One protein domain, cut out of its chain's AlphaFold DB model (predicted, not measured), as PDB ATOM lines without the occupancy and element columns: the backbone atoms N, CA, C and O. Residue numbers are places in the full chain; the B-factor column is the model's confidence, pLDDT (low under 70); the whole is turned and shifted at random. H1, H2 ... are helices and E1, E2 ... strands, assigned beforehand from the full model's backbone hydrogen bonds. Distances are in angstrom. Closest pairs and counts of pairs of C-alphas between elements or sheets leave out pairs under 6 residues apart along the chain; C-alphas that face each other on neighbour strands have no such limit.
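What this domain is: This is residues 622 to 696 of the 699 residues of the protein "Gamma-tubulin complex component" of Fasciola hepatica (UniProt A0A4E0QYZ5). What shape do these coordinates make? A small sheet of two short strands, E1 and E2, lies in the middle, with the long helix H4 packed beside E2 and the short helix H1 beside E1. The short helices H2 and H3 sit together near the end of E1 and the beginning of E2, while residues 661 to 666 and 672 to 677 stick out from the body. What is it built of? The printed part has 75 residues, with four named helices and two named strands in the order H1, E1, H2, H3, E2, H4; the sheet's order is E1 - E2, antiparallel, and the class is mostly helix. How large is it? It is compact, with a radius of gyration of the C-alphas of 12.7 A, and elongated, spanning 38 by 23 by 22 A.

Where its parts are: Where do the first elements lie? H1 is residues 629 to 634, 10.6 A long, and begins at C-alpha 629 at (-14.195, -49.271, 51.103). E1 is residues 636 to 638, 6.8 A, and H2 is residues 640 to 643, 5.1 A. What follows? H3 is residues 648 to 653, 8.7 A, and E2 is residues 655 to 657, 7.2 A. H4, residues 678 to 695, measures 25.6 A and ends at C-alpha 695 at (-2.891, -27.198, 47.814).

How they stand to each other: How do the strands pair? E1 and E2 are antiparallel at 151 degrees, with N 637 and O 656 within hydrogen-bond range at 2.8 A. What is near the sheet? The closest C-alphas of H1 and E1, those of Thr 631 and His 637, are 7.6 A apart. Those of E2 and H4, Phe 655 and Leu 683, are 6.5 A apart. How do the helices stand? H2 and H3 touch, the closest C-alphas being those of Ser 642 and Phe 650 at 5.0 A. H3 and H4 are close but not clearly touching, with the C-alphas of Trp 651 and Lys 687 closest at 7.8 A, at a steep tilt of 50 degrees, opposite ways. H1 and H4 are apart. What do the helix backbones show? In H3 and H4 every O i to N i+4 pair is within hydrogen-bond range; in H1 0 of 2 are, against 3 of 3 O i to N i+3 pairs, and H2 is too short for an O i to N i+4 pair.

The domain as a whole: How far does it reach? The two C-alphas farthest apart, those of Asn 663 and Gln 696, are 41.2 A apart. Is it unbroken? The printed part has no cut; the link from E2 to H4, 20 residues, is long, and the other links between named elements are tight. Where is confidence low? Mean pLDDT of the printed part is 74.6, and residues 628 to 632, 658 to 669, 671 to 672 and 676 are under 70.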
ATOM      1  N   LEU A 622     -18.224 -35.007  49.214       85.62
ATOM      2  CA  LEU A 622     -18.363 -33.624  48.754       85.62
ATOM      3  C   LEU A 622     -17.799 -32.593  49.734       85.62
ATOM      4  O   LEU A 622     -17.383 -31.531  49.292       85.62
ATOM      5  N   LEU A 623     -17.787 -32.874  51.039       83.88
ATOM      6  CA  LEU A 623     -17.230 -31.967  52.049       83.88
ATOM      7  C   LEU A 623     -15.807 -32.377  52.428       83.88
ATOM      8  O   LEU A 623     -14.868 -31.591  52.316       83.88
ATOM      9  N   ASP A 624     -15.632 -33.641  52.811       80.31
ATOM     10  CA  ASP A 624     -14.353 -34.128  53.324       80.31
ATOM     11  C   ASP A 624     -13.446 -34.705  52.230       80.31
ATOM     12  O   ASP A 624     -12.310 -35.075  52.525       80.31
ATOM     13  N   GLY A 625     -13.901 -34.862  50.983       77.56
ATOM     14  CA  GLY A 625     -13.122 -35.551  49.941       77.56
ATOM     15  C   GLY A 625     -12.682 -36.969  50.341       77.56
ATOM     16  O   GLY A 625     -11.721 -37.502  49.788       77.56
ATOM     17  N   SER A 626     -13.330 -37.567  51.346       79.06
ATOM     18  CA  SER A 626     -12.922 -38.840  51.933       79.06
ATOM     19  C   SER A 626     -13.725 -39.981  51.321       79.06
ATOM     20  O   SER A 626     -14.935 -39.884  51.120       79.06
ATOM     21  N   PHE A 627     -13.041 -41.077  51.006       74.50
ATOM     22  CA  PHE A 627     -13.642 -42.255  50.392       74.50
ATOM     23  C   PHE A 627     -13.209 -43.514  51.152       74.50
ATOM     24  O   PHE A 627     -12.033 -43.714  51.453       74.50
ATOM     25  N   THR A 628     -14.178 -44.356  51.498       69.31
ATOM     26  CA  THR A 628     -14.000 -45.606  52.257       69.31
ATOM     27  C   THR A 628     -14.231 -46.829  51.372       69.31
ATOM     28  O   THR A 628     -14.742 -46.731  50.265       69.31
ATOM     29  N   SER A 629     -13.904 -48.033  51.847       63.28
ATOM     30  CA  SER A 629     -14.195 -49.271  51.103       63.28
ATOM     31  C   SER A 629     -15.691 -49.494  50.825       63.28
ATOM     32  O   SER A 629     -16.017 -50.193  49.867       63.28
ATOM     33  N   SER A 630     -16.582 -48.876  51.610       60.78
ATOM     34  CA  SER A 630     -18.038 -48.895  51.410       60.78
ATOM     35  C   SER A 630     -18.511 -48.107  50.180       60.78
ATOM     36  O   SER A 630     -19.619 -48.325  49.703       60.78
ATOM     37  N   THR A 631     -17.663 -47.274  49.557       60.38
ATOM     38  CA  THR A 631     -18.027 -46.564  48.314       60.38
ATOM     39  C   THR A 631     -18.196 -47.496  47.112       60.38
ATOM     40  O   THR A 631     -18.812 -47.121  46.114       60.38
ATOM     41  N   LYS A 632     -17.687 -48.734  47.206       68.31
ATOM     42  CA  LYS A 632     -17.854 -49.769  46.176       68.31
ATOM     43  C   LYS A 632     -19.314 -50.207  46.001       68.31
ATOM     44  O   LYS A 632     -19.656 -50.726  44.942       68.31
ATOM     45  N   GLU A 633     -20.177 -49.963  46.990       74.19
ATOM     46  CA  GLU A 633     -21.624 -50.219  46.902       74.19
ATOM     47  C   GLU A 633     -22.349 -49.304  45.909       74.19
ATOM     48  O   GLU A 633     -23.405 -49.674  45.394       74.19
ATOM     49  N   PHE A 634     -21.781 -48.125  45.632       76.44
ATOM     50  CA  PHE A 634     -22.404 -47.060  44.841       76.44
ATOM     51  C   PHE A 634     -21.742 -46.875  43.473       76.44
ATOM     52  O   PHE A 634     -21.748 -45.776  42.924       76.44
ATOM     53  N   ASN A 635     -21.125 -47.937  42.939       76.19
ATOM     54  CA  ASN A 635     -20.423 -47.928  41.649       76.19
ATOM     55  C   ASN A 635     -19.300 -46.877  41.547       76.19
ATOM     56  O   ASN A 635     -18.824 -46.582  40.452       76.19
ATOM     57  N   PHE A 636     -18.841 -46.326  42.674       79.75
ATOM     58  CA  PHE A 636     -17.820 -45.291  42.717       79.75
ATOM     59  C   PHE A 636     -16.426 -45.912  42.802       79.75
ATOM     60  O   PHE A 636     -16.091 -46.611  43.763       79.75
ATOM     61  N   HIS A 637     -15.604 -45.651  41.790       80.38
ATOM     62  CA  HIS A 637     -14.239 -46.146  41.705       80.38
ATOM     63  C   HIS A 637     -13.236 -45.001  41.811       80.38
ATOM     64  O   HIS A 637     -13.325 -43.998  41.101       80.38
ATOM     65  N   VAL A 638     -12.228 -45.221  42.651       79.50
ATOM     66  CA  VAL A 638     -11.130 -44.290  42.886       79.50
ATOM     67  C   VAL A 638      -9.819 -44.944  42.471       79.50
ATOM     68  O   VAL A 638      -9.488 -46.035  42.936       79.50
ATOM     69  N   SER A 639      -9.068 -44.289  41.586       80.50
ATOM     70  CA  SER A 639      -7.732 -44.745  41.193       80.50
ATOM     71  C   SER A 639      -6.672 -44.040  42.035       80.50
ATOM     72  O   SER A 639      -6.361 -42.872  41.808       80.50
ATOM     73  N   ASN A 640      -6.052 -44.766  42.970       78.12
ATOM     74  CA  ASN A 640      -4.968 -44.219  43.801       78.12
ATOM     75  C   ASN A 640      -3.770 -43.722  42.975       78.12
ATOM     76  O   ASN A 640      -3.081 -42.795  43.389       78.12
ATOM     77  N   ARG A 641      -3.523 -44.322  41.802       78.12
ATOM     78  CA  ARG A 641      -2.442 -43.897  40.899       78.12
ATOM     79  C   ARG A 641      -2.750 -42.544  40.263       78.12
ATOM     80  O   ARG A 641      -1.890 -41.675  40.231       78.12
ATOM     81  N   SER A 642      -3.989 -42.365  39.817       77.88
ATOM     82  CA  SER A 642      -4.445 -41.154  39.129       77.88
ATOM     83  C   SER A 642      -4.753 -40.004  40.096       77.88
ATOM     84  O   SER A 642      -4.711 -38.848  39.699       77.88
ATOM     85  N   LEU A 643      -5.012 -40.295  41.378       77.31
ATOM     86  CA  LEU A 643      -5.192 -39.283  42.429       77.31
ATOM     87  C   LEU A 643      -3.932 -38.461  42.727       77.31
ATOM     88  O   LEU A 643      -4.037 -37.304  43.119       77.31
ATOM     89  N   LEU A 644      -2.753 -39.073  42.592       75.62
ATOM     90  CA  LEU A 644      -1.461 -38.418  42.833       75.62
ATOM     91  C   LEU A 644      -0.877 -37.794  41.562       75.62
ATOM     92  O   LEU A 644       0.132 -37.087  41.622       75.62
ATOM     93  N   ALA A 645      -1.491 -38.073  40.414       75.38
ATOM     94  CA  ALA A 645      -1.058 -37.538  39.144       75.38
ATOM     95  C   ALA A 645      -1.407 -36.044  39.052       75.38
ATOM     96  O   ALA A 645      -2.470 -35.608  39.487       75.38
ATOM     97  N   LYS A 646      -0.490 -35.246  38.498       72.50
ATOM     98  CA  LYS A 646      -0.672 -33.799  38.262       72.50
ATOM     99  C   LYS A 646      -0.969 -33.478  36.794       72.50
ATOM    100  O   LYS A 646      -0.886 -32.326  36.382       72.50
ATOM    101  N   ASP A 647      -1.245 -34.503  36.002       78.88
ATOM    102  CA  ASP A 647      -1.457 -34.431  34.562       78.88
ATOM    103  C   ASP A 647      -2.936 -34.670  34.211       78.88
ATOM    104  O   ASP A 647      -3.816 -34.727  35.076       78.88
ATOM    105  N   ALA A 648      -3.229 -34.814  32.918       78.69
ATOM    106  CA  ALA A 648      -4.579 -35.085  32.433       78.69
ATOM    107  C   ALA A 648      -5.201 -36.365  33.033       78.69
ATOM    108  O   ALA A 648      -6.429 -36.459  33.090       78.69
ATOM    109  N   THR A 649      -4.392 -37.309  33.537       79.31
ATOM    110  CA  THR A 649      -4.888 -38.572  34.107       79.31
ATOM    111  C   THR A 649      -5.656 -38.368  35.413       79.31
ATOM    112  O   THR A 649      -6.539 -39.161  35.743       79.31
ATOM    113  N   PHE A 650      -5.408 -37.262  36.124       81.06
ATOM    114  CA  PHE A 650      -6.234 -36.855  37.259       81.06
ATOM    115  C   PHE A 650      -7.681 -36.588  36.824       81.06
ATOM    116  O   PHE A 650      -8.645 -37.054  37.440       81.06
ATOM    117  N   TRP A 651      -7.850 -35.864  35.719       77.81
ATOM    118  CA  TRP A 651      -9.167 -35.475  35.226       77.81
ATOM    119  C   TRP A 651      -9.926 -36.638  34.597       77.81
ATOM    120  O   TRP A 651     -11.154 -36.656  34.695       77.81
ATOM    121  N   THR A 652      -9.237 -37.619  34.015       75.38
ATOM    122  CA  THR A 652      -9.877 -38.784  33.385       75.38
ATOM    123  C   THR A 652     -10.156 -39.913  34.374       75.38
ATOM    124  O   THR A 652     -11.271 -40.429  34.393       75.38
ATOM    125  N   ASP A 653      -9.198 -40.259  35.239       78.25
ATOM    126  CA  ASP A 653      -9.198 -41.561  35.921       78.25
ATOM    127  C   ASP A 653      -9.208 -41.505  37.455       78.25
ATOM    128  O   ASP A 653      -9.425 -42.539  38.090       78.25
ATOM    129  N   ALA A 654      -9.011 -40.333  38.080       77.69
ATOM    130  CA  ALA A 654      -8.981 -40.230  39.547       77.69
ATOM    131  C   ALA A 654     -10.292 -40.691  40.198       77.69
ATOM    132  O   ALA A 654     -10.269 -41.472  41.149       77.69
ATOM    133  N   PHE A 655     -11.424 -40.260  39.639       81.88
ATOM    134  CA  PHE A 655     -12.764 -40.623  40.091       81.88
ATOM    135  C   PHE A 655     -13.636 -40.967  38.890       81.88
ATOM    136  O   PHE A 655     -13.746 -40.159  37.962       81.88
ATOM    137  N   ARG A 656     -14.265 -42.144  38.925       78.62
ATOM    138  CA  ARG A 656     -15.165 -42.614  37.866       78.62
ATOM    139  C   ARG A 656     -16.277 -43.495  38.421       78.62
ATOM    140  O   ARG A 656     -16.047 -44.276  39.343       78.62
ATOM    141  N   PHE A 657     -17.454 -43.424  37.810       77.81
ATOM    142  CA  PHE A 657     -18.502 -44.412  38.042       77.81
ATOM    143  C   PHE A 657     -18.305 -45.601  37.102       77.81
ATOM    144  O   PHE A 657     -18.196 -45.433  35.888       77.81
ATOM    145  N   VAL A 658     -18.221 -46.807  37.658       69.31
ATOM    146  CA  VAL A 658     -18.030 -48.045  36.893       69.31
ATOM    147  C   VAL A 658     -19.359 -48.771  36.811       69.31
ATOM    148  O   VAL A 658     -19.956 -49.063  37.844       69.31
ATOM    149  N   SER A 659     -19.809 -49.078  35.594       64.75
ATOM    150  CA  SER A 659     -20.993 -49.919  35.432       64.75
ATOM    151  C   SER A 659     -20.741 -51.299  36.028       64.75
ATOM    152  O   SER A 659     -19.664 -51.878  35.867       64.75
ATOM    153  N   SER A 660     -21.742 -51.826  36.726       57.34
ATOM    154  CA  SER A 660     -21.751 -53.226  37.140       57.34
ATOM    155  C   SER A 660     -21.899 -54.179  35.952       57.34
ATOM    156  O   SER A 660     -21.450 -55.313  36.067       57.34
ATOM    157  N   ASP A 661     -22.474 -53.710  34.837       59.44
ATOM    158  CA  ASP A 661     -22.667 -54.472  33.604       59.44
ATOM    159  C   ASP A 661     -22.167 -53.673  32.387       59.44
ATOM    160  O   ASP A 661     -22.730 -52.623  32.063       59.44
ATOM    161  N   PRO A 662     -21.114 -54.124  31.687       54.72
ATOM    162  CA  PRO A 662     -20.541 -53.382  30.562       54.72
ATOM    163  C   PRO A 662     -21.485 -53.281  29.351       54.72
ATOM    164  O   PRO A 662     -21.246 -52.459  28.472       54.72
ATOM    165  N   ASN A 663     -22.549 -54.091  29.313       54.69
ATOM    166  CA  ASN A 663     -23.510 -54.162  28.211       54.69
ATOM    167  C   ASN A 663     -24.765 -53.295  28.417       54.69
ATOM    168  O   ASN A 663     -25.544 -53.146  27.479       54.69
ATOM    169  N   ASP A 664     -24.972 -52.724  29.611       57.34
ATOM    170  CA  ASP A 664     -26.134 -51.882  29.911       57.34
ATOM    171  C   ASP A 664     -25.702 -50.424  30.170       57.34
ATOM    172  O   ASP A 664     -25.175 -50.105  31.239       57.34
ATOM    173  N   PRO A 665     -25.925 -49.491  29.224       52.75
ATOM    174  CA  PRO A 665     -25.586 -48.083  29.415       52.75
ATOM    175  C   PRO A 665     -26.424 -47.407  30.521       52.75
ATOM    176  O   PRO A 665     -26.024 -46.363  31.032       52.75
ATOM    177  N   SER A 666     -27.551 -48.003  30.937       51.78
ATOM    178  CA  SER A 666     -28.364 -47.533  32.070       51.78
ATOM    179  C   SER A 666     -27.836 -47.996  33.435       51.78
ATOM    180  O   SER A 666     -28.276 -47.503  34.474       51.78
ATOM    181  N   ALA A 667     -26.851 -48.903  33.440       53.25
ATOM    182  CA  ALA A 667     -26.206 -49.429  34.637       53.25
ATOM    183  C   ALA A 667     -25.060 -48.549  35.172       53.25
ATOM    184  O   ALA A 667     -24.489 -48.869  36.223       53.25
ATOM    185  N   HIS A 668     -24.733 -47.448  34.487       57.00
ATOM    186  CA  HIS A 668     -23.723 -46.487  34.921       57.00
ATOM    187  C   HIS A 668     -24.241 -45.558  36.032       57.00
ATOM    188  O   HIS A 668     -25.419 -45.207  36.084       57.00
ATOM    189  N   GLY A 669     -23.331 -45.154  36.924       64.25
ATOM    190  CA  GLY A 669     -23.608 -44.120  37.920       64.25
ATOM    191  C   GLY A 669     -24.597 -44.538  39.008       64.25
ATOM    192  O   GLY A 669     -24.562 -45.665  39.509       64.25
ATOM    193  N   PHE A 670     -25.470 -43.603  39.377       70.88
ATOM    194  CA  PHE A 670     -26.525 -43.760  40.372       70.88
ATOM    195  C   PHE A 670     -27.836 -44.303  39.775       70.88
ATOM    196  O   PHE A 670     -28.848 -44.312  40.472       70.88
ATOM    197  N   ARG A 671     -27.844 -44.784  38.518       67.75
ATOM    198  CA  ARG A 671     -28.960 -45.545  37.910       67.75
ATOM    199  C   ARG A 671     -30.332 -44.851  38.044       67.75
ATOM    200  O   ARG A 671     -31.325 -45.475  38.423       67.75
ATOM    201  N   ASN A 672     -30.385 -43.551  37.739       68.62
ATOM    202  CA  ASN A 672     -31.571 -42.684  37.858       68.62
ATOM    203  C   ASN A 672     -32.116 -42.495  39.288       68.62
ATOM    204  O   ASN A 672     -33.235 -42.013  39.453       68.62
ATOM    205  N   LEU A 673     -31.345 -42.829  40.330       73.44
ATOM    206  CA  LEU A 673     -31.661 -42.422  41.706       73.44
ATOM    207  C   LEU A 673     -31.647 -40.889  41.849       73.44
ATOM    208  O   LEU A 673     -32.354 -40.332  42.684       73.44
ATOM    209  N   VAL A 674     -30.830 -40.214  41.036       75.62
ATOM    210  CA  VAL A 674     -30.607 -38.765  41.059       75.62
ATOM    211  C   VAL A 674     -30.764 -38.209  39.634       75.62
ATOM    212  O   VAL A 674     -30.533 -38.965  38.684       75.62
ATOM    213  N   PRO A 675     -31.171 -36.933  39.445       76.62
ATOM    214  CA  PRO A 675     -31.337 -36.353  38.115       76.62
ATOM    215  C   PRO A 675     -30.100 -36.481  37.225       76.62
ATOM    216  O   PRO A 675     -28.956 -36.463  37.695       76.62
ATOM    217  N   SER A 676     -30.341 -36.562  35.915       69.19
ATOM    218  CA  SER A 676     -29.282 -36.607  34.912       69.19
ATOM    219  C   SER A 676     -28.363 -35.386  35.042       69.19
ATOM    220  O   SER A 676     -28.815 -34.251  35.169       69.19
ATOM    221  N   GLY A 677     -27.051 -35.629  35.045       71.06
ATOM    222  CA  GLY A 677     -26.026 -34.589  35.203       71.06
ATOM    223  C   GLY A 677     -25.483 -34.431  36.626       71.06
ATOM    224  O   GLY A 677     -24.305 -34.108  36.770       71.06
ATOM    225  N   PHE A 678     -26.247 -34.786  37.667       81.94
ATOM    226  CA  PHE A 678     -25.779 -34.659  39.056       81.94
ATOM    227  C   PHE A 678     -24.518 -35.489  39.335       81.94
ATOM    228  O   PHE A 678     -23.634 -35.077  40.077       81.94
ATOM    229  N   GLU A 679     -24.389 -36.649  38.695       81.38
ATOM    230  CA  GLU A 679     -23.194 -37.493  38.783       81.38
ATOM    231  C   GLU A 679     -21.925 -36.764  38.329       81.38
ATOM    232  O   GLU A 679     -20.868 -36.901  38.948       81.38
ATOM    233  N   GLN A 680     -22.024 -35.967  37.261       82.19
ATOM    234  CA  GLN A 680     -20.896 -35.188  36.757       82.19
ATOM    235  C   GLN A 680     -20.530 -34.077  37.738       82.19
ATOM    236  O   GLN A 680     -19.345 -33.836  37.967       82.19
ATOM    237  N   ASP A 681     -21.525 -33.447  38.357       85.00
ATOM    238  CA  ASP A 681     -21.307 -32.401  39.354       85.00
ATOM    239  C   ASP A 681     -20.693 -32.964  40.641       85.00
ATOM    240  O   ASP A 681     -19.746 -32.382  41.173       85.00
ATOM    241  N   VAL A 682     -21.121 -34.154  41.080       85.75
ATOM    242  CA  VAL A 682     -20.496 -34.879  42.197       85.75
ATOM    243  C   VAL A 682     -19.032 -35.193  41.895       85.75
ATOM    244  O   VAL A 682     -18.166 -34.940  42.732       85.75
ATOM    245  N   LEU A 683     -18.721 -35.688  40.691       85.19
ATOM    246  CA  LEU A 683     -17.338 -35.968  40.287       85.19
ATOM    247  C   LEU A 683     -16.483 -34.698  40.213       85.19
ATOM    248  O   LEU A 683     -15.326 -34.717  40.636       85.19
ATOM    249  N   ARG A 684     -17.028 -33.596  39.683       85.44
ATOM    250  CA  ARG A 684     -16.339 -32.296  39.624       85.44
ATOM    251  C   ARG A 684     -16.060 -31.751  41.018       85.44
ATOM    252  O   ARG A 684     -14.942 -31.308  41.276       85.44
ATOM    253  N   CYS A 685     -17.040 -31.818  41.914       86.56
ATOM    254  CA  CYS A 685     -16.892 -31.369  43.292       86.56
ATOM    255  C   CYS A 685     -15.849 -32.214  44.039       86.56
ATOM    256  O   CYS A 685     -14.887 -31.659  44.562       86.56
ATOM    257  N   ALA A 686     -15.945 -33.546  43.970       85.88
ATOM    258  CA  ALA A 686     -14.975 -34.453  44.591       85.88
ATOM    259  C   ALA A 686     -13.534 -34.193  44.108       85.88
ATOM    260  O   ALA A 686     -12.607 -34.108  44.914       85.88
ATOM    261  N   LYS A 687     -13.340 -33.995  42.793       85.62
ATOM    262  CA  LYS A 687     -12.040 -33.608  42.210       85.62
ATOM    263  C   LYS A 687     -11.553 -32.263  42.745       85.62
ATOM    264  O   LYS A 687     -10.386 -32.139  43.107       85.62
ATOM    265  N   SER A 688     -12.438 -31.272  42.815       86.81
ATOM    266  CA  SER A 688     -12.106 -29.920  43.276       86.81
ATOM    267  C   SER A 688     -11.695 -29.908  44.750       86.81
ATOM    268  O   SER A 688     -10.664 -29.336  45.087       86.81
ATOM    269  N   VAL A 689     -12.434 -30.602  45.619       86.44
ATOM    270  CA  VAL A 689     -12.105 -30.732  47.047       86.44
ATOM    271  C   VAL A 689     -10.778 -31.455  47.242       86.44
ATOM    272  O   VAL A 689      -9.946 -31.015  48.033       86.44
ATOM    273  N   GLN A 690     -10.526 -32.520  46.478       83.62
ATOM    274  CA  GLN A 690      -9.250 -33.225  46.546       83.62
ATOM    275  C   GLN A 690      -8.074 -32.337  46.111       83.62
ATOM    276  O   GLN A 690      -7.021 -32.360  46.745       83.62
ATOM    277  N   LEU A 691      -8.252 -31.517  45.069       82.06
ATOM    278  CA  LEU A 691      -7.251 -30.529  44.657       82.06
ATOM    279  C   LEU A 691      -7.024 -29.463  45.731       82.06
ATOM    280  O   LEU A 691      -5.875 -29.148  46.035       82.06
ATOM    281  N   LEU A 692      -8.091 -28.947  46.345       83.06
ATOM    282  CA  LEU A 692      -7.986 -27.989  47.448       83.06
ATOM    283  C   LEU A 692      -7.185 -28.574  48.615       83.06
ATOM    284  O   LEU A 692      -6.282 -27.913  49.121       83.06
ATOM    285  N   LYS A 693      -7.417 -29.843  48.971       79.44
ATOM    286  CA  LYS A 693      -6.645 -30.544  50.011       79.44
ATOM    287  C   LYS A 693      -5.171 -30.728  49.660       79.44
ATOM    288  O   LYS A 693      -4.327 -30.682  50.552       79.44
ATOM    289  N   LEU A 694      -4.854 -30.926  48.380       75.88
ATOM    290  CA  LEU A 694      -3.470 -31.020  47.904       75.88
ATOM    291  C   LEU A 694      -2.739 -29.671  47.959       75.88
ATOM    292  O   LEU A 694      -1.525 -29.653  48.158       75.88
ATOM    293  N   ILE A 695      -3.455 -28.556  47.783       77.75
ATOM    294  CA  ILE A 695      -2.891 -27.198  47.814       77.75
ATOM    295  C   ILE A 695      -2.792 -26.676  49.256       77.75
ATOM    296  O   ILE A 695      -1.779 -26.083  49.625       77.75
ATOM    297  N   GLN A 696      -3.814 -26.911  50.085       71.88
ATOM    298  CA  GLN A 696      -3.874 -26.442  51.467       71.88
ATOM    299  C   GLN A 696      -4.567 -27.482  52.376       71.88
ATOM    300  O   GLN A 696      -5.792 -27.541  52.440       71.88
TER     301      GLN A 696